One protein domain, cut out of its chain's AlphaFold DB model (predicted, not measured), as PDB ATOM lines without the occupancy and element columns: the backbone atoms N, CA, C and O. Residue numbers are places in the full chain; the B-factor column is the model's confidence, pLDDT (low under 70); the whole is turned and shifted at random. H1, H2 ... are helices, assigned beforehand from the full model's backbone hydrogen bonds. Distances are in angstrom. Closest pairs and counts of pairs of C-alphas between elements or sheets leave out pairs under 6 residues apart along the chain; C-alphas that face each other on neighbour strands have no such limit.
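Overview. This is residues 184 to 220 and 268 to 363 of the 363 residues of an uncharacterized protein of Lasiodiplodia theobromae (UniProt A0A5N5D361). One long helix, H5, runs through the middle of a rounded cluster of helices: H8 lies side by side with it on one side, and on the opposite side H1 crosses it at a slant, with H2 folded back from H1's end onto H5. H6 and H7 make a corner that packs on H1 and H5, while the short H3 and H4 lie at the rim and touch no helix. The printed part has 133 residues with eight named helices, H1 to H8 in order along the chain, and no named strand: all helix. It is compact, with a radius of gyration of the C-alphas of 13.8 A, and spans 37 by 35 by 33 A.

Arrangement. Start with H1, residues 184 to 204; its residues 197 to 201 touch H2, residues 206 to 217, at a steep tilt of 48 degrees, closest at the C-alphas of Gln 201 and Ala 209, 5.1 A apart. H3, residues 273 to 277, is close to H4, residues 284 to 291, but not clearly touching; their closest C-alphas, of Gln 277 and Pro 284, are 5.6 A apart. Next comes the hub, H5, residues 302 to 318. It touches H2 at a shallow tilt of 30 degrees, opposite ways, with the C-alphas of Arg 210 and Tyr 316 closest at 6.6 A. It only just touches H1, with 3 pairs of C-alphas within 8 A, the closest those of Met 194 and Leu 315 at 7.3 A. H6, residues 325 to 334, touches H1 at a steep tilt of 43 degrees, closest at the C-alphas of Glu 195 and Ala 325, 5.7 A apart. H7, residues 336 to 343, only just touches H5, with 3 pairs within 8 A, the closest the C-alphas of Ala 307 and Ile 341 at 5.6 A. H8, residues 350 to 361, touches H5 the same way at a shallow tilt of 1 degrees, closest at the C-alphas of Val 310 and Ile 357, 6.0 A apart. Every O i to N i+4 pair is within hydrogen-bond range in H1, H3, H4, H6 and H8, against 7 of 8 in H2, 12 of 13 in H5 and 2 of 4 in H7.

Along the chain. Find C-alpha 184 at (-7.876, 18.888, -33.527); from there H1 runs 29.9 A. H2 spans 16.5 A, H3 6.3 A, H4 10.7 A, H5 25.2 A, H6 14.3 A, H7 10.6 A and H8 17.0 A, ending at C-alpha 361 at (19.015, 19.074, -42.264).

Size, cuts and confidence. Residues 221 to 267 are not printed; C-alphas 220 and 268 are 9.7 A apart. Of the links printed whole, none is long. Look last at residue 363, under 70 in pLDDT.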
ATOM      1  N   ALA A 184      -8.139  18.548 -34.925       96.75
ATOM      2  CA  ALA A 184      -7.876  18.888 -33.527       96.75
ATOM      3  C   ALA A 184      -7.161  17.753 -32.786       96.75
ATOM      4  O   ALA A 184      -6.168  18.004 -32.106       96.75
ATOM      5  N   VAL A 185      -7.634  16.512 -32.940       96.31
ATOM      6  CA  VAL A 185      -7.034  15.321 -32.314       96.31
ATOM      7  C   VAL A 185      -5.604  15.114 -32.803       96.31
ATOM      8  O   VAL A 185      -4.700  14.921 -31.991       96.31
ATOM      9  N   TRP A 186      -5.378  15.232 -34.112       96.31
ATOM     10  CA  TRP A 186      -4.046  15.148 -34.706       96.31
ATOM     11  C   TRP A 186      -3.096  16.227 -34.175       96.31
ATOM     12  O   TRP A 186      -1.975  15.933 -33.762       96.31
ATOM     13  N   LEU A 187      -3.536  17.487 -34.148       97.00
ATOM     14  CA  LEU A 187      -2.716  18.586 -33.643       97.00
ATOM     15  C   LEU A 187      -2.416  18.430 -32.157       97.00
ATOM     16  O   LEU A 187      -1.285  18.689 -31.750       97.00
ATOM     17  N   ARG A 188      -3.397  17.993 -31.360       96.75
ATOM     18  CA  ARG A 188      -3.181  17.731 -29.939       96.75
ATOM     19  C   ARG A 188      -2.173  16.607 -29.744       96.75
ATOM     20  O   ARG A 188      -1.315  16.768 -28.894       96.75
ATOM     21  N   LEU A 189      -2.224  15.529 -30.534       96.00
ATOM     22  CA  LEU A 189      -1.227  14.448 -30.491       96.00
ATOM     23  C   LEU A 189       0.194  14.983 -30.698       96.00
ATOM     24  O   LEU A 189       1.067  14.748 -29.868       96.00
ATOM     25  N   LEU A 190       0.420  15.754 -31.767       97.06
ATOM     26  CA  LEU A 190       1.732  16.358 -32.020       97.06
ATOM     27  C   LEU A 190       2.150  17.317 -30.896       97.06
ATOM     28  O   LEU A 190       3.326  17.380 -30.535       97.06
ATOM     29  N   PHE A 191       1.193  18.059 -30.339       97.06
ATOM     30  CA  PHE A 191       1.450  18.950 -29.216       97.06
ATOM     31  C   PHE A 191       1.838  18.178 -27.947       97.06
ATOM     32  O   PHE A 191       2.817  18.552 -27.315       97.06
ATOM     33  N   THR A 192       1.184  17.054 -27.642       96.12
ATOM     34  CA  THR A 192       1.518  16.166 -26.511       96.12
ATOM     35  C   THR A 192       2.952  15.647 -26.597       96.12
ATOM     36  O   THR A 192       3.696  15.721 -25.621       96.12
ATOM     37  N   LEU A 193       3.388  15.198 -27.784       96.56
ATOM     38  CA  LEU A 193       4.779  14.773 -28.002       96.56
ATOM     39  C   LEU A 193       5.768  15.908 -27.688       96.56
ATOM     40  O   LEU A 193       6.840  15.680 -27.128       96.56
ATOM     41  N   MET A 194       5.412  17.144 -28.044       96.50
ATOM     42  CA  MET A 194       6.222  18.316 -27.729       96.50
ATOM     43  C   MET A 194       6.202  18.632 -26.228       96.50
ATOM     44  O   MET A 194       7.266  18.866 -25.664       96.50
ATOM     45  N   GLU A 195       5.039  18.619 -25.573       95.56
ATOM     46  CA  GLU A 195       4.910  18.865 -24.129       95.56
ATOM     47  C   GLU A 195       5.831  17.945 -23.324       95.56
ATOM     48  O   GLU A 195       6.637  18.439 -22.536       95.56
ATOM     49  N   HIS A 196       5.810  16.638 -23.596       95.19
ATOM     50  CA  HIS A 196       6.668  15.685 -22.894       95.19
ATOM     51  C   HIS A 196       8.160  15.850 -23.200       95.19
ATOM     52  O   HIS A 196       9.000  15.661 -22.319       95.19
ATOM     53  N   HIS A 197       8.523  16.257 -24.420       95.69
ATOM     54  CA  HIS A 197       9.914  16.597 -24.720       95.69
ATOM     55  C   HIS A 197      10.399  17.784 -23.874       95.69
ATOM     56  O   HIS A 197      11.484  17.733 -23.291       95.69
ATOM     57  N   PHE A 198       9.589  18.843 -23.780       95.19
ATOM     58  CA  PHE A 198       9.914  20.016 -22.964       95.19
ATOM     59  C   PHE A 198       9.869  19.712 -21.463       95.19
ATOM     60  O   PHE A 198      10.659  20.273 -20.705       95.19
ATOM     61  N   GLU A 199       9.000  18.802 -21.028       94.50
ATOM     62  CA  GLU A 199       8.966  18.310 -19.653       94.50
ATOM     63  C   GLU A 199      10.265  17.577 -19.291       94.50
ATOM     64  O   GLU A 199      10.873  17.881 -18.263       94.50
ATOM     65  N   LEU A 200      10.747  16.677 -20.157       95.12
ATOM     66  CA  LEU A 200      12.039  16.015 -19.965       95.12
ATOM     67  C   LEU A 200      13.190  17.029 -19.970       95.12
ATOM     68  O   LEU A 200      14.060  16.982 -19.105       95.12
ATOM     69  N   GLN A 201      13.178  17.991 -20.897       94.56
ATOM     70  CA  GLN A 201      14.176  19.061 -20.948       94.56
ATOM     71  C   GLN A 201      14.202  19.892 -19.658       94.56
ATOM     72  O   GLN A 201      15.281  20.274 -19.203       94.56
ATOM     73  N   ALA A 202      13.041  20.169 -19.060       94.06
ATOM     74  CA  ALA A 202      12.946  20.897 -17.801       94.06
ATOM     75  C   ALA A 202      13.445  20.072 -16.602       94.06
ATOM     76  O   ALA A 202      14.051  20.640 -15.693       94.06
ATOM     77  N   LYS A 203      13.208  18.753 -16.598       95.31
ATOM     78  CA  LYS A 203      13.592  17.842 -15.505       95.31
ATOM     79  C   LYS A 203      15.063  17.417 -15.553       95.31
ATOM     80  O   LYS A 203      15.731  17.438 -14.525       95.31
ATOM     81  N   GLU A 204      15.566  17.042 -16.727       95.50
ATOM     82  CA  GLU A 204      16.881  16.396 -16.907       95.50
ATOM     83  C   GLU A 204      17.876  17.239 -17.721       95.50
ATOM     84  O   GLU A 204      19.066  16.932 -17.794       95.50
ATOM     85  N   GLY A 205      17.411  18.344 -18.306       93.56
ATOM     86  CA  GLY A 205      18.224  19.263 -19.090       93.56
ATOM     87  C   GLY A 205      18.184  19.006 -20.599       93.56
ATOM     88  O   GLY A 205      17.900  17.915 -21.093       93.56
ATOM     89  N   GLU A 206      18.521  20.049 -21.358       93.75
ATOM     90  CA  GLU A 206      18.425  20.085 -22.827       93.75
ATOM     91  C   GLU A 206      19.253  19.006 -23.530       93.75
ATOM     92  O   GLU A 206      18.793  18.418 -24.506       93.75
ATOM     93  N   LYS A 207      20.457  18.707 -23.030       94.00
ATOM     94  CA  LYS A 207      21.332  17.696 -23.643       94.00
ATOM     95  C   LYS A 207      20.717  16.297 -23.576       94.00
ATOM     96  O   LYS A 207      20.711  15.607 -24.591       94.00
ATOM     97  N   VAL A 208      20.172  15.921 -22.418       95.19
ATOM     98  CA  VAL A 208      19.591  14.592 -22.181       95.19
ATOM     99  C   VAL A 208      18.325  14.407 -23.013       95.19
ATOM    100  O   VAL A 208      18.214  13.438 -23.762       95.19
ATOM    101  N   ALA A 209      17.415  15.385 -22.983       94.50
ATOM    102  CA  ALA A 209      16.193  15.337 -23.784       94.50
ATOM    103  C   ALA A 209      16.487  15.252 -25.291       94.50
ATOM    104  O   ALA A 209      15.836  14.512 -26.033       94.50
ATOM    105  N   ARG A 210      17.506  15.985 -25.755       94.06
ATOM    106  CA  ARG A 210      17.945  15.962 -27.152       94.06
ATOM    107  C   ARG A 210      18.543  14.615 -27.551       94.06
ATOM    108  O   ARG A 210      18.246  14.133 -28.640       94.06
ATOM    109  N   GLU A 211      19.377  14.022 -26.705       94.44
ATOM    110  CA  GLU A 211      19.960  12.699 -26.948       94.44
ATOM    111  C   GLU A 211      18.881  11.612 -26.982       94.44
ATOM    112  O   GLU A 211      18.851  10.805 -27.914       94.44
ATOM    113  N   ALA A 212      17.931  11.653 -26.044       94.44
ATOM    114  CA  ALA A 212      16.783  10.751 -26.024       94.44
ATOM    115  C   ALA A 212      15.959  10.848 -27.318       94.44
ATOM    116  O   ALA A 212      15.604   9.824 -27.901       94.44
ATOM    117  N   LEU A 213      15.709  12.065 -27.816       94.56
ATOM    118  CA  LEU A 213      15.033  12.271 -29.097       94.56
ATOM    119  C   LEU A 213      15.886  11.791 -30.286       94.56
ATOM    120  O   LEU A 213      15.362  11.160 -31.198       94.56
ATOM    121  N   ASN A 214      17.200  12.023 -30.278       94.31
ATOM    122  CA  ASN A 214      18.102  11.569 -31.342       94.31
ATOM    123  C   ASN A 214      18.134  10.038 -31.469       94.31
ATOM    124  O   ASN A 214      18.082   9.509 -32.578       94.31
ATOM    125  N   ASN A 215      18.139   9.323 -30.340       92.56
ATOM    126  CA  ASN A 215      18.097   7.858 -30.302       92.56
ATOM    127  C   ASN A 215      16.832   7.283 -30.958       92.56
ATOM    128  O   ASN A 215      16.847   6.159 -31.464       92.56
ATOM    129  N   LEU A 216      15.745   8.059 -30.992       92.56
ATOM    130  CA  LEU A 216      14.506   7.687 -31.670       92.56
ATOM    131  C   LEU A 216      14.529   7.958 -33.171       92.56
ATOM    132  O   LEU A 216      13.747   7.341 -33.887       92.56
ATOM    133  N   LEU A 217      15.408   8.843 -33.643       93.69
ATOM    134  CA  LEU A 217      15.458   9.329 -35.025       93.69
ATOM    135  C   LEU A 217      16.499   8.617 -35.900       93.69
ATOM    136  O   LEU A 217      16.474   8.773 -37.120       93.69
ATOM    137  N   ILE A 218      17.401   7.845 -35.295       91.12
ATOM    138  CA  ILE A 218      18.448   7.091 -35.992       91.12
ATOM    139  C   ILE A 218      18.055   5.610 -36.058       91.12
ATOM    140  O   ILE A 218      17.597   5.024 -35.071       91.12
ATOM    141  N   GLU A 219      18.212   4.987 -37.224       79.75
ATOM    142  CA  GLU A 219      18.186   3.528 -37.348       79.75
ATOM    143  C   GLU A 219      19.550   2.982 -36.940       79.75
ATOM    144  O   GLU A 219      20.576   3.336 -37.517       79.75
ATOM    145  N   LYS A 220      19.574   2.104 -35.934       74.81
ATOM    146  CA  LYS A 220      20.787   1.340 -35.650       74.81
ATOM    147  C   LYS A 220      20.926   0.268 -36.733       74.81
ATOM    148  O   LYS A 220      19.940  -0.432 -36.976       74.81
ATOM    149  N   LYS A 268      15.454   7.839 -39.646       93.56
ATOM    150  CA  LYS A 268      14.148   7.180 -39.685       93.56
ATOM    151  C   LYS A 268      13.130   8.042 -40.414       93.56
ATOM    152  O   LYS A 268      12.890   9.190 -40.067       93.56
ATOM    153  N   THR A 269      12.473   7.454 -41.404       93.44
ATOM    154  CA  THR A 269      11.395   8.114 -42.164       93.44
ATOM    155  C   THR A 269       9.999   7.757 -41.648       93.44
ATOM    156  O   THR A 269       9.005   8.291 -42.135       93.44
ATOM    157  N   SER A 270       9.921   6.871 -40.651       94.00
ATOM    158  CA  SER A 270       8.684   6.400 -40.033       94.00
ATOM    159  C   SER A 270       8.920   6.062 -38.559       94.00
ATOM    160  O   SER A 270       9.924   5.433 -38.224       94.00
ATOM    161  N   VAL A 271       8.007   6.484 -37.683       93.62
ATOM    162  CA  VAL A 271       8.020   6.206 -36.241       93.62
ATOM    163  C   VAL A 271       6.588   5.898 -35.805       93.62
ATOM    164  O   VAL A 271       5.735   6.782 -35.833       93.62
ATOM    165  N   SER A 272       6.309   4.647 -35.431       92.25
ATOM    166  CA  SER A 272       4.972   4.238 -34.981       92.25
ATOM    167  C   SER A 272       4.666   4.737 -33.565       92.25
ATOM    168  O   SER A 272       5.576   4.944 -32.761       92.25
ATOM    169  N   LEU A 273       3.378   4.871 -33.236       90.38
ATOM    170  CA  LEU A 273       2.942   5.170 -31.868       90.38
ATOM    171  C   LEU A 273       3.363   4.069 -30.884       90.38
ATOM    172  O   LEU A 273       3.808   4.386 -29.789       90.38
ATOM    173  N   GLU A 274       3.334   2.802 -31.301       89.00
ATOM    174  CA  GLU A 274       3.849   1.667 -30.517       89.00
ATOM    175  C   GLU A 274       5.328   1.839 -30.145       89.00
ATOM    176  O   GLU A 274       5.732   1.570 -29.017       89.00
ATOM    177  N   THR A 275       6.147   2.348 -31.074       89.81
ATOM    178  CA  THR A 275       7.559   2.641 -30.786       89.81
ATOM    179  C   THR A 275       7.682   3.755 -29.749       89.81
ATOM    180  O   THR A 275       8.578   3.709 -28.912       89.81
ATOM    181  N   LEU A 276       6.792   4.752 -29.794       91.50
ATOM    182  CA  LEU A 276       6.797   5.885 -28.868       91.50
ATOM    183  C   LEU A 276       6.303   5.528 -27.461       91.50
ATOM    184  O   LEU A 276       6.753   6.172 -26.515       91.50
ATOM    185  N   GLN A 277       5.465   4.495 -27.316       88.44
ATOM    186  CA  GLN A 277       4.961   4.000 -26.023       88.44
ATOM    187  C   GLN A 277       6.068   3.623 -25.037       88.44
ATOM    188  O   GLN A 277       5.907   3.732 -23.826       88.44
ATOM    189  N   GLN A 278       7.215   3.192 -25.560       86.94
ATOM    190  CA  GLN A 278       8.372   2.777 -24.768       86.94
ATOM    191  C   GLN A 278       9.341   3.940 -24.494       86.94
ATOM    192  O   GLN A 278      10.528   3.730 -24.245       86.94
ATOM    193  N   THR A 279       8.872   5.185 -24.611       92.06
ATOM    194  CA  THR A 279       9.720   6.384 -24.601       92.06
ATOM    195  C   THR A 279       9.125   7.481 -23.726       92.06
ATOM    196  O   THR A 279       7.940   7.475 -23.412       92.06
ATOM    197  N   HIS A 280       9.941   8.486 -23.400       91.12
ATOM    198  CA  HIS A 280       9.491   9.667 -22.660       91.12
ATOM    199  C   HIS A 280       8.431  10.499 -23.396       91.12
ATOM    200  O   HIS A 280       7.745  11.283 -22.756       91.12
ATOM    201  N   LEU A 281       8.322  10.384 -24.725       91.44
ATOM    202  CA  LEU A 281       7.446  11.244 -25.527       91.44
ATOM    203  C   LEU A 281       5.980  10.828 -25.463       91.44
ATOM    204  O   LEU A 281       5.108  11.657 -25.718       91.44
ATOM    205  N   PHE A 282       5.714   9.547 -25.210       90.00
ATOM    206  CA  PHE A 282       4.362   9.011 -25.267       90.00
ATOM    207  C   PHE A 282       4.161   7.874 -24.261       90.00
ATOM    208  O   PHE A 282       4.070   6.723 -24.663       90.00
ATOM    209  N   PRO A 283       4.123   8.165 -22.952       87.00
ATOM    210  CA  PRO A 283       3.870   7.155 -21.926       87.00
ATOM    211  C   PRO A 283       2.572   6.336 -22.147       87.00
ATOM    212  O   PRO A 283       1.646   6.821 -22.804       87.00
ATOM    213  N   PRO A 284       2.462   5.103 -21.606       85.44
ATOM    214  CA  PRO A 284       1.294   4.235 -21.813       85.44
ATOM    215  C   PRO A 284      -0.053   4.853 -21.400       85.44
ATOM    216  O   PRO A 284      -1.044   4.697 -22.108       85.44
ATOM    217  N   ASP A 285      -0.081   5.617 -20.309       87.44
ATOM    218  CA  ASP A 285      -1.264   6.321 -19.796       87.44
ATOM    219  C   ASP A 285      -1.809   7.372 -20.778       87.44
ATOM    220  O   ASP A 285      -3.014   7.627 -20.838       87.44
ATOM    221  N   ILE A 286      -0.941   7.955 -21.607       89.31
ATOM    222  CA  ILE A 286      -1.335   8.906 -22.651       89.31
ATOM    223  C   ILE A 286      -2.041   8.185 -23.800       89.31
ATOM    224  O   ILE A 286      -3.040   8.686 -24.325       89.31
ATOM    225  N   LEU A 287      -1.554   7.004 -24.195       87.06
ATOM    226  CA  LEU A 287      -2.203   6.205 -25.233       87.06
ATOM    227  C   LEU A 287      -3.628   5.835 -24.823       87.06
ATOM    228  O   LEU A 287      -4.543   6.017 -25.624       87.06
ATOM    229  N   GLU A 288      -3.812   5.354 -23.593       86.81
ATOM    230  CA  GLU A 288      -5.128   4.982 -23.064       86.81
ATOM    231  C   GLU A 288      -6.116   6.153 -23.182       86.81
ATOM    232  O   GLU A 288      -7.252   5.980 -23.633       86.81
ATOM    233  N   GLN A 289      -5.669   7.383 -22.900       88.56
ATOM    234  CA  GLN A 289      -6.489   8.585 -23.076       88.56
ATOM    235  C   GLN A 289      -6.884   8.837 -24.540       88.56
ATOM    236  O   GLN A 289      -8.040   9.166 -24.817       88.56
ATOM    237  N   TYR A 290      -5.966   8.665 -25.494       89.69
ATOM    238  CA  TYR A 290      -6.276   8.819 -26.921       89.69
ATOM    239  C   TYR A 290      -7.138   7.685 -27.483       89.69
ATOM    240  O   TYR A 290      -7.974   7.933 -28.354       89.69
ATOM    241  N   GLN A 291      -6.993   6.461 -26.977       87.00
ATOM    242  CA  GLN A 291      -7.812   5.317 -27.386       87.00
ATOM    243  C   GLN A 291      -9.296   5.529 -27.059       87.00
ATOM    244  O   GLN A 291     -10.161   5.101 -27.824       87.00
ATOM    245  N   ARG A 292      -9.615   6.322 -26.026       86.69
ATOM    246  CA  ARG A 292     -10.989   6.781 -25.730       86.69
ATOM    247  C   ARG A 292     -11.602   7.638 -26.849       86.69
ATOM    248  O   ARG A 292     -12.811   7.884 -26.842       86.69
ATOM    249  N   LEU A 293     -10.805   8.098 -27.817       88.62
ATOM    250  CA  LEU A 293     -11.233   8.845 -29.005       88.62
ATOM    251  C   LEU A 293     -11.306   7.973 -30.274       88.62
ATOM    252  O   LEU A 293     -11.377   8.523 -31.370       88.62
ATOM    253  N   ALA A 294     -11.296   6.639 -30.140       76.19
ATOM    254  CA  ALA A 294     -11.146   5.622 -31.194       76.19
ATOM    255  C   ALA A 294     -11.674   5.963 -32.606       76.19
ATOM    256  O   ALA A 294     -10.998   5.679 -33.590       76.19
ATOM    257  N   SER A 295     -12.861   6.563 -32.744       79.38
ATOM    258  CA  SER A 295     -13.457   6.890 -34.052       79.38
ATOM    259  C   SER A 295     -12.723   7.986 -34.838       79.38
ATOM    260  O   SER A 295     -12.921   8.108 -36.047       79.38
ATOM    261  N   VAL A 296     -11.896   8.790 -34.167       85.75
ATOM    262  CA  VAL A 296     -11.162   9.926 -34.749       85.75
ATOM    263  C   VAL A 296      -9.657   9.885 -34.482       85.75
ATOM    264  O   VAL A 296      -8.931  10.744 -34.983       85.75
ATOM    265  N   PHE A 297      -9.175   8.905 -33.712       84.12
ATOM    266  CA  PHE A 297      -7.753   8.736 -33.434       84.12
ATOM    267  C   PHE A 297      -7.059   7.962 -34.578       84.12
ATOM    268  O   PHE A 297      -7.481   6.852 -34.900       84.12
ATOM    269  N   PRO A 298      -6.000   8.507 -35.212       77.19
ATOM    270  CA  PRO A 298      -5.426   7.950 -36.442       77.19
ATOM    271  C   PRO A 298      -4.427   6.799 -36.213       77.19
ATOM    272  O   PRO A 298      -3.530   6.597 -37.023       77.19
ATOM    273  N   GLU A 299      -4.529   6.053 -35.109       74.75
ATOM    274  CA  GLU A 299      -3.519   5.057 -34.704       74.75
ATOM    275  C   GLU A 299      -3.207   4.018 -35.786       74.75
ATOM    276  O   GLU A 299      -2.058   3.629 -35.971       74.75
ATOM    277  N   LYS A 300      -4.233   3.600 -36.529       74.06
ATOM    278  CA  LYS A 300      -4.151   2.512 -37.513       74.06
ATOM    279  C   LYS A 300      -3.709   2.968 -38.904       74.06
ATOM    280  O   LYS A 300      -3.669   2.163 -39.830       74.06
ATOM    281  N   GLU A 301      -3.414   4.249 -39.070       78.19
ATOM    282  CA  GLU A 301      -3.135   4.842 -40.370       78.19
ATOM    283  C   GLU A 301      -1.631   4.850 -40.676       78.19
ATOM    284  O   GLU A 301      -0.835   5.428 -39.938       78.19
ATOM    285  N   GLU A 302      -1.217   4.281 -41.810       78.00
ATOM    286  CA  GLU A 302       0.209   4.209 -42.178       78.00
ATOM    287  C   GLU A 302       0.878   5.585 -42.330       78.00
ATOM    288  O   GLU A 302       2.067   5.750 -42.039       78.00
ATOM    289  N   TRP A 303       0.128   6.591 -42.791       86.81
ATOM    290  CA  TRP A 303       0.638   7.954 -42.951       86.81
ATOM    291  C   TRP A 303       0.972   8.606 -41.599       86.81
ATOM    292  O   TRP A 303       1.824   9.496 -41.543       86.81
ATOM    293  N   CYS A 304       0.352   8.142 -40.506       88.94
ATOM    294  CA  CYS A 304       0.542   8.674 -39.157       88.94
ATOM    295  C   CYS A 304       2.007   8.548 -38.730       88.94
ATOM    296  O   CYS A 304       2.643   9.541 -38.371       88.94
ATOM    297  N   ALA A 305       2.587   7.354 -38.884       93.00
ATOM    298  CA  ALA A 305       3.961   7.079 -38.477       93.00
ATOM    299  C   ALA A 305       4.997   7.924 -39.244       93.00
ATOM    300  O   ALA A 305       6.000   8.375 -38.683       93.00
ATOM    301  N   ARG A 306       4.739   8.193 -40.528       95.19
ATOM    302  CA  ARG A 306       5.610   9.012 -41.386       95.19
ATOM    303  C   ARG A 306       5.523  10.489 -41.010       95.19
ATOM    304  O   ARG A 306       6.546  11.147 -40.838       95.19
ATOM    305  N   ALA A 307       4.311  11.008 -40.816       95.62
ATOM    306  CA  ALA A 307       4.106  12.389 -40.395       95.62
ATOM    307  C   ALA A 307       4.685  12.663 -38.992       95.62
ATOM    308  O   ALA A 307       5.314  13.706 -38.791       95.62
ATOM    309  N   ILE A 308       4.553  11.709 -38.059       96.38
ATOM    310  CA  ILE A 308       5.205  11.744 -36.742       96.38
ATOM    311  C   ILE A 308       6.726  11.804 -36.900       96.38
ATOM    312  O   ILE A 308       7.352  12.686 -36.316       96.38
ATOM    313  N   ALA A 309       7.331  10.937 -37.719       96.19
ATOM    314  CA  ALA A 309       8.780  10.946 -37.929       96.19
ATOM    315  C   ALA A 309       9.286  12.315 -38.408       96.19
ATOM    316  O   ALA A 309      10.213  12.882 -37.824       96.19
ATOM    317  N   VAL A 310       8.636  12.898 -39.425       96.88
ATOM    318  CA  VAL A 310       8.994  14.238 -39.913       96.88
ATOM    319  C   VAL A 310       8.843  15.278 -38.799       96.88
ATOM    320  O   VAL A 310       9.738  16.105 -38.617       96.88
ATOM    321  N   PHE A 311       7.750  15.241 -38.030       97.62
ATOM    322  CA  PHE A 311       7.538  16.155 -36.907       97.62
ATOM    323  C   PHE A 311       8.632  16.037 -35.838       97.62
ATOM    324  O   PHE A 311       9.157  17.058 -35.399       97.62
ATOM    325  N   LEU A 312       9.038  14.822 -35.462       97.25
ATOM    326  CA  LEU A 312      10.100  14.597 -34.478       97.25
ATOM    327  C   LEU A 312      11.459  15.116 -34.971       97.25
ATOM    328  O   LEU A 312      12.206  15.707 -34.193       97.25
ATOM    329  N   HIS A 313      11.760  14.993 -36.268       96.62
ATOM    330  CA  HIS A 313      12.945  15.623 -36.861       96.62
ATOM    331  C   HIS A 313      12.885  17.158 -36.820       96.62
ATOM    332  O   HIS A 313      13.907  17.806 -36.577       96.62
ATOM    333  N   VAL A 314      11.706  17.755 -37.040       96.38
ATOM    334  CA  VAL A 314      11.509  19.204 -36.862       96.38
ATOM    335  C   VAL A 314      11.730  19.587 -35.403       96.38
ATOM    336  O   VAL A 314      12.483  20.520 -35.142       96.38
ATOM    337  N   LEU A 315      11.120  18.861 -34.464       96.38
ATOM    338  CA  LEU A 315      11.248  19.112 -33.031       96.38
ATOM    339  C   LEU A 315      12.713  19.046 -32.592       96.38
ATOM    340  O   LEU A 315      13.198  19.985 -31.974       96.38
ATOM    341  N   TYR A 316      13.443  18.007 -33.005       95.44
ATOM    342  CA  TYR A 316      14.871  17.857 -32.722       95.44
ATOM    343  C   TYR A 316      15.701  19.045 -33.206       95.44
ATOM    344  O   TYR A 316      16.684  19.431 -32.572       95.44
ATOM    345  N   LYS A 317      15.343  19.630 -34.349       94.12
ATOM    346  CA  LYS A 317      16.078  20.767 -34.898       94.12
ATOM    347  C   LYS A 317      15.699  22.091 -34.233       94.12
ATOM    348  O   LYS A 317      16.580  22.897 -33.953       94.12
ATOM    349  N   GLU A 318      14.409  22.324 -34.033       93.69
ATOM    350  CA  GLU A 318      13.857  23.634 -33.678       93.69
ATOM    351  C   GLU A 318      13.644  23.801 -32.158       93.69
ATOM    352  O   GLU A 318      13.326  24.899 -31.711       93.69
ATOM    353  N   SER A 319      13.831  22.752 -31.342       91.25
ATOM    354  CA  SER A 319      13.733  22.860 -29.875       91.25
ATOM    355  C   SER A 319      14.888  23.637 -29.235       91.25
ATOM    356  O   SER A 319      14.724  24.171 -28.136       91.25
ATOM    357  N   LEU A 320      16.028  23.767 -29.928       85.81
ATOM    358  CA  LEU A 320      17.207  24.489 -29.440       85.81
ATOM    359  C   LEU A 320      16.869  25.949 -29.116       85.81
ATOM    360  O   LEU A 320      16.477  26.727 -29.985       85.81
ATOM    361  N   GLY A 321      17.056  26.332 -27.853       79.44
ATOM    362  CA  GLY A 321      16.827  27.700 -27.383       79.44
ATOM    363  C   GLY A 321      15.358  28.105 -27.206       79.44
ATOM    364  O   GLY A 321      15.098  29.216 -26.733       79.44
ATOM    365  N   SER A 322      14.394  27.232 -27.518       83.44
ATOM    366  CA  SER A 322      13.001  27.462 -27.134       83.44
ATOM    367  C   SER A 322      12.801  27.157 -25.650       83.44
ATOM    368  O   SER A 322      13.426  26.259 -25.091       83.44
ATOM    369  N   ARG A 323      11.917  27.915 -24.994       80.38
ATOM    370  CA  ARG A 323      11.601  27.743 -23.564       80.38
ATOM    371  C   ARG A 323      10.234  27.118 -23.302       80.38
ATOM    372  O   ARG A 323       9.958  26.763 -22.164       80.38
ATOM    373  N   ASN A 324       9.355  27.067 -24.303       89.19
ATOM    374  CA  ASN A 324       7.973  26.634 -24.110       89.19
ATOM    375  C   ASN A 324       7.425  25.948 -25.371       89.19
ATOM    376  O   ASN A 324       7.481  26.521 -26.466       89.19
ATOM    377  N   ALA A 325       6.838  24.764 -25.177       93.50
ATOM    378  CA  ALA A 325       6.111  23.999 -26.178       93.50
ATOM    379  C   ALA A 325       5.021  24.826 -26.879       93.50
ATOM    380  O   ALA A 325       4.982  24.862 -28.105       93.50
ATOM    381  N   THR A 326       4.175  25.563 -26.148       92.88
ATOM    382  CA  THR A 326       3.042  26.321 -26.722       92.88
ATOM    383  C   THR A 326       3.488  27.323 -27.785       92.88
ATOM    384  O   THR A 326       2.927  27.386 -28.883       92.88
ATOM    385  N   ASN A 327       4.532  28.098 -27.481       92.38
ATOM    386  CA  ASN A 327       5.047  29.110 -28.402       92.38
ATOM    387  C   ASN A 327       5.673  28.460 -29.637       92.38
ATOM    388  O   ASN A 327       5.350  28.858 -30.758       92.38
ATOM    389  N   LEU A 328       6.516  27.441 -29.432       95.38
ATOM    390  CA  LEU A 328       7.172  26.736 -30.528       95.38
ATOM    391  C   LEU A 328       6.148  26.042 -31.429       95.38
ATOM    392  O   LEU A 328       6.189  26.212 -32.644       95.38
ATOM    393  N   PHE A 329       5.183  25.322 -30.858       96.50
ATOM    394  CA  PHE A 329       4.137  24.641 -31.615       96.50
ATOM    395  C   PHE A 329       3.331  25.619 -32.471       96.50
ATOM    396  O   PHE A 329       3.135  25.397 -33.670       96.50
ATOM    397  N   GLY A 330       2.921  26.746 -31.879       94.69
ATOM    398  CA  GLY A 330       2.231  27.810 -32.599       94.69
ATOM    399  C   GLY A 330       3.056  28.362 -33.763       94.69
ATOM    400  O   GLY A 330       2.515  28.608 -34.840       94.69
ATOM    401  N   GLU A 331       4.367  28.525 -33.591       95.00
ATOM    402  CA  GLU A 331       5.271  28.990 -34.649       95.00
ATOM    403  C   GLU A 331       5.460  27.961 -35.758       95.00
ATOM    404  O   GLU A 331       5.313  28.303 -36.934       95.00
ATOM    405  N   LEU A 332       5.717  26.699 -35.408       95.81
ATOM    406  CA  LEU A 332       5.891  25.618 -36.376       95.81
ATOM    407  C   LEU A 332       4.633  25.417 -37.229       95.81
ATOM    408  O   LEU A 332       4.740  25.271 -38.449       95.81
ATOM    409  N   LYS A 333       3.440  25.498 -36.627       94.94
ATOM    410  CA  LYS A 333       2.148  25.382 -37.325       94.94
ATOM    411  C   LYS A 333       1.937  26.464 -38.390       94.94
ATOM    412  O   LYS A 333       1.265  26.225 -39.397       94.94
ATOM    413  N   MET A 334       2.532  27.643 -38.194       95.44
ATOM    414  CA  MET A 334       2.466  28.765 -39.136       95.44
ATOM    415  C   MET A 334       3.493  28.660 -40.274       95.44
ATOM    416  O   MET A 334       3.384  29.379 -41.273       95.44
ATOM    417  N   GLN A 335       4.479  27.762 -40.183       94.81
ATOM    418  CA  GLN A 335       5.489  27.610 -41.226       94.81
ATOM    419  C   GLN A 335       4.909  26.924 -42.467       94.81
ATOM    420  O   GLN A 335       4.526  25.755 -42.445       94.81
ATOM    421  N   ARG A 336       4.941  27.619 -43.615       93.12
ATOM    422  CA  ARG A 336       4.418  27.098 -44.895       93.12
ATOM    423  C   ARG A 336       5.023  25.743 -45.285       93.12
ATOM    424  O   ARG A 336       4.299  24.898 -45.800       93.12
ATOM    425  N   ARG A 337       6.317  25.530 -45.013       92.50
ATOM    426  CA  ARG A 337       7.033  24.277 -45.323       92.50
ATOM    427  C   ARG A 337       6.528  23.067 -44.528       92.50
ATOM    428  O   ARG A 337       6.681  21.947 -44.986       92.50
ATOM    429  N   LEU A 338       5.921  23.292 -43.361       94.19
ATOM    430  CA  LEU A 338       5.420  22.232 -42.482       94.19
ATOM    431  C   LEU A 338       3.914  22.002 -42.647       94.19
ATOM    432  O   LEU A 338       3.344  21.149 -41.975       94.19
ATOM    433  N   ARG A 339       3.256  22.738 -43.553       93.75
ATOM    434  CA  ARG A 339       1.799  22.685 -43.734       93.75
ATOM    435  C   ARG A 339       1.288  21.262 -43.982       93.75
ATOM    436  O   ARG A 339       0.202  20.950 -43.509       93.75
ATOM    437  N   MET A 340       2.049  20.422 -44.685       93.06
ATOM    438  CA  MET A 340       1.651  19.034 -44.951       93.06
ATOM    439  C   MET A 340       1.576  18.194 -43.675       93.06
ATOM    440  O   MET A 340       0.624  17.449 -43.523       93.06
ATOM    441  N   ILE A 341       2.483  18.383 -42.714       94.56
ATOM    442  CA  ILE A 341       2.473  17.632 -41.446       94.56
ATOM    443  C   ILE A 341       1.220  17.971 -40.634       94.56
ATOM    444  O   ILE A 341       0.584  17.090 -40.072       94.56
ATOM    445  N   TYR A 342       0.840  19.248 -40.585       94.38
ATOM    446  CA  TYR A 342      -0.267  19.708 -39.743       94.38
ATOM    447  C   TYR A 342      -1.647  19.562 -40.399       94.38
ATOM    448  O   TYR A 342      -2.616  19.279 -39.705       94.38
ATOM    449  N   TRP A 343      -1.748  19.764 -41.717       94.00
ATOM    450  CA  TRP A 343      -3.034  19.938 -42.418       94.00
ATOM    451  C   TRP A 343      -3.218  19.044 -43.645       94.00
ATOM    452  O   TRP A 343      -4.249  19.132 -44.304       94.00
ATOM    453  N   GLY A 344      -2.204  18.267 -44.018       90.31
ATOM    454  CA  GLY A 344      -2.216  17.407 -45.204       90.31
ATOM    455  C   GLY A 344      -1.543  16.068 -44.936       90.31
ATOM    456  O   GLY A 344      -0.935  15.516 -45.847       90.31
ATOM    457  N   ARG A 345      -1.618  15.604 -43.683       89.62
ATOM    458  CA  ARG A 345      -0.880  14.466 -43.112       89.62
ATOM    459  C   ARG A 345      -1.053  13.168 -43.904       89.62
ATOM    460  O   ARG A 345      -0.101  12.417 -44.053       89.62
ATOM    461  N   GLU A 346      -2.225  12.978 -44.499       90.50
ATOM    462  CA  GLU A 346      -2.574  11.831 -45.350       90.50
ATOM    463  C   GLU A 346      -1.738  11.762 -46.639       90.50
ATOM    464  O   GLU A 346      -1.586  10.694 -47.221       90.50
ATOM    465  N   ASN A 347      -1.140  12.880 -47.065       92.12
ATOM    466  CA  ASN A 347      -0.281  12.949 -48.251       92.12
ATOM    467  C   ASN A 347       1.208  12.740 -47.928       92.12
ATOM    468  O   ASN A 347       2.051  12.897 -48.809       92.12
ATOM    469  N   VAL A 348       1.564  12.450 -46.672       92.88
ATOM    470  CA  VAL A 348       2.957  12.200 -46.280       92.88
ATOM    471  C   VAL A 348       3.285  10.728 -46.538       92.88
ATOM    472  O   VAL A 348       3.214   9.877 -45.652       92.88
ATOM    473  N   ASP A 349       3.632  10.418 -47.786       94.12
ATOM    474  CA  ASP A 349       4.198   9.120 -48.148       94.12
ATOM    475  C   ASP A 349       5.685   9.006 -47.754       94.12
ATOM    476  O   ASP A 349       6.285   9.931 -47.202       94.12
ATOM    477  N   GLN A 350       6.284   7.834 -47.976       93.06
ATOM    478  CA  GLN A 350       7.662   7.560 -47.562       93.06
ATOM    479  C   GLN A 350       8.683   8.464 -48.271       93.06
ATOM    480  O   GLN A 350       9.624   8.942 -47.634       93.06
ATOM    481  N   LEU A 351       8.489   8.720 -49.568       94.56
ATOM    482  CA  LEU A 351       9.375   9.578 -50.355       94.56
ATOM    483  C   LEU A 351       9.267  11.032 -49.884       94.56
ATOM    484  O   LEU A 351      10.275  11.680 -49.616       94.56
ATOM    485  N   THR A 352       8.039  11.505 -49.683       94.38
ATOM    486  CA  THR A 352       7.735  12.838 -49.165       94.38
ATOM    487  C   THR A 352       8.341  13.033 -47.779       94.38
ATOM    488  O   THR A 352       8.963  14.065 -47.521       94.38
ATOM    489  N   ALA A 353       8.225  12.044 -46.888       94.56
ATOM    490  CA  ALA A 353       8.850  12.092 -45.571       94.56
ATOM    491  C   ALA A 353      10.381  12.204 -45.670       94.56
ATOM    492  O   ALA A 353      10.971  13.088 -45.047       94.56
ATOM    493  N   ALA A 354      11.021  11.366 -46.492       94.62
ATOM    494  CA  ALA A 354      12.468  11.393 -46.710       94.62
ATOM    495  C   ALA A 354      12.957  12.737 -47.280       94.62
ATOM    496  O   ALA A 354      13.964  13.287 -46.816       94.62
ATOM    497  N   ASP A 355      12.222  13.305 -48.236       94.62
ATOM    498  CA  ASP A 355      12.516  14.607 -48.833       94.62
ATOM    499  C   ASP A 355      12.385  15.735 -47.806       94.62
ATOM    500  O   ASP A 355      13.287  16.568 -47.666       94.62
ATOM    501  N   MET A 356      11.299  15.743 -47.028       94.94
ATOM    502  CA  MET A 356      11.093  16.725 -45.963       94.94
ATOM    503  C   MET A 356      12.196  16.644 -44.904       94.94
ATOM    504  O   MET A 356      12.759  17.676 -44.534       94.94
ATOM    505  N   ILE A 357      12.559  15.435 -44.465       95.00
ATOM    506  CA  ILE A 357      13.658  15.205 -43.518       95.00
ATOM    507  C   ILE A 357      14.976  15.703 -44.109       95.00
ATOM    508  O   ILE A 357      15.705  16.448 -43.458       95.00
ATOM    509  N   SER A 358      15.268  15.396 -45.369       93.31
ATOM    510  CA  SER A 358      16.473  15.889 -46.044       93.31
ATOM    511  C   SER A 358      16.537  17.421 -46.060       93.31
ATOM    512  O   SER A 358      17.581  18.004 -45.761       93.31
ATOM    513  N   VAL A 359      15.417  18.093 -46.337       92.62
ATOM    514  CA  VAL A 359      15.315  19.562 -46.317       92.62
ATOM    515  C   VAL A 359      15.519  20.135 -44.912       92.62
ATOM    516  O   VAL A 359      16.137  21.195 -44.780       92.62
ATOM    517  N   ILE A 360      15.046  19.454 -43.862       92.50
ATOM    518  CA  ILE A 360      15.236  19.882 -42.467       92.50
ATOM    519  C   ILE A 360      16.728  20.007 -42.143       92.50
ATOM    520  O   ILE A 360      17.107  21.003 -41.536       92.50
ATOM    521  N   TYR A 361      17.582  19.090 -42.603       90.25
ATOM    522  CA  TYR A 361      19.015  19.074 -42.264       90.25
ATOM    523  C   TYR A 361      19.945  19.798 -43.255       90.25
ATOM    524  O   TYR A 361      21.137  19.896 -42.988       90.25
ATOM    525  N   ARG A 362      19.446  20.302 -44.392       86.94
ATOM    526  CA  ARG A 362      20.257  21.097 -45.346       86.94
ATOM    527  C   ARG A 362      20.464  22.556 -44.926       86.94
ATOM    528  O   ARG A 362      21.272  23.253 -45.530       86.94
ATOM    529  N   LYS A 363      19.692  23.023 -43.950       59.97
ATOM    530  CA  LYS A 363      19.850  24.326 -43.296       59.97
ATOM    531  C   LYS A 363      20.545  24.140 -41.962       59.97
ATOM    532  O   LYS A 363      21.029  25.152 -41.434       59.97
TER     533      LYS A 363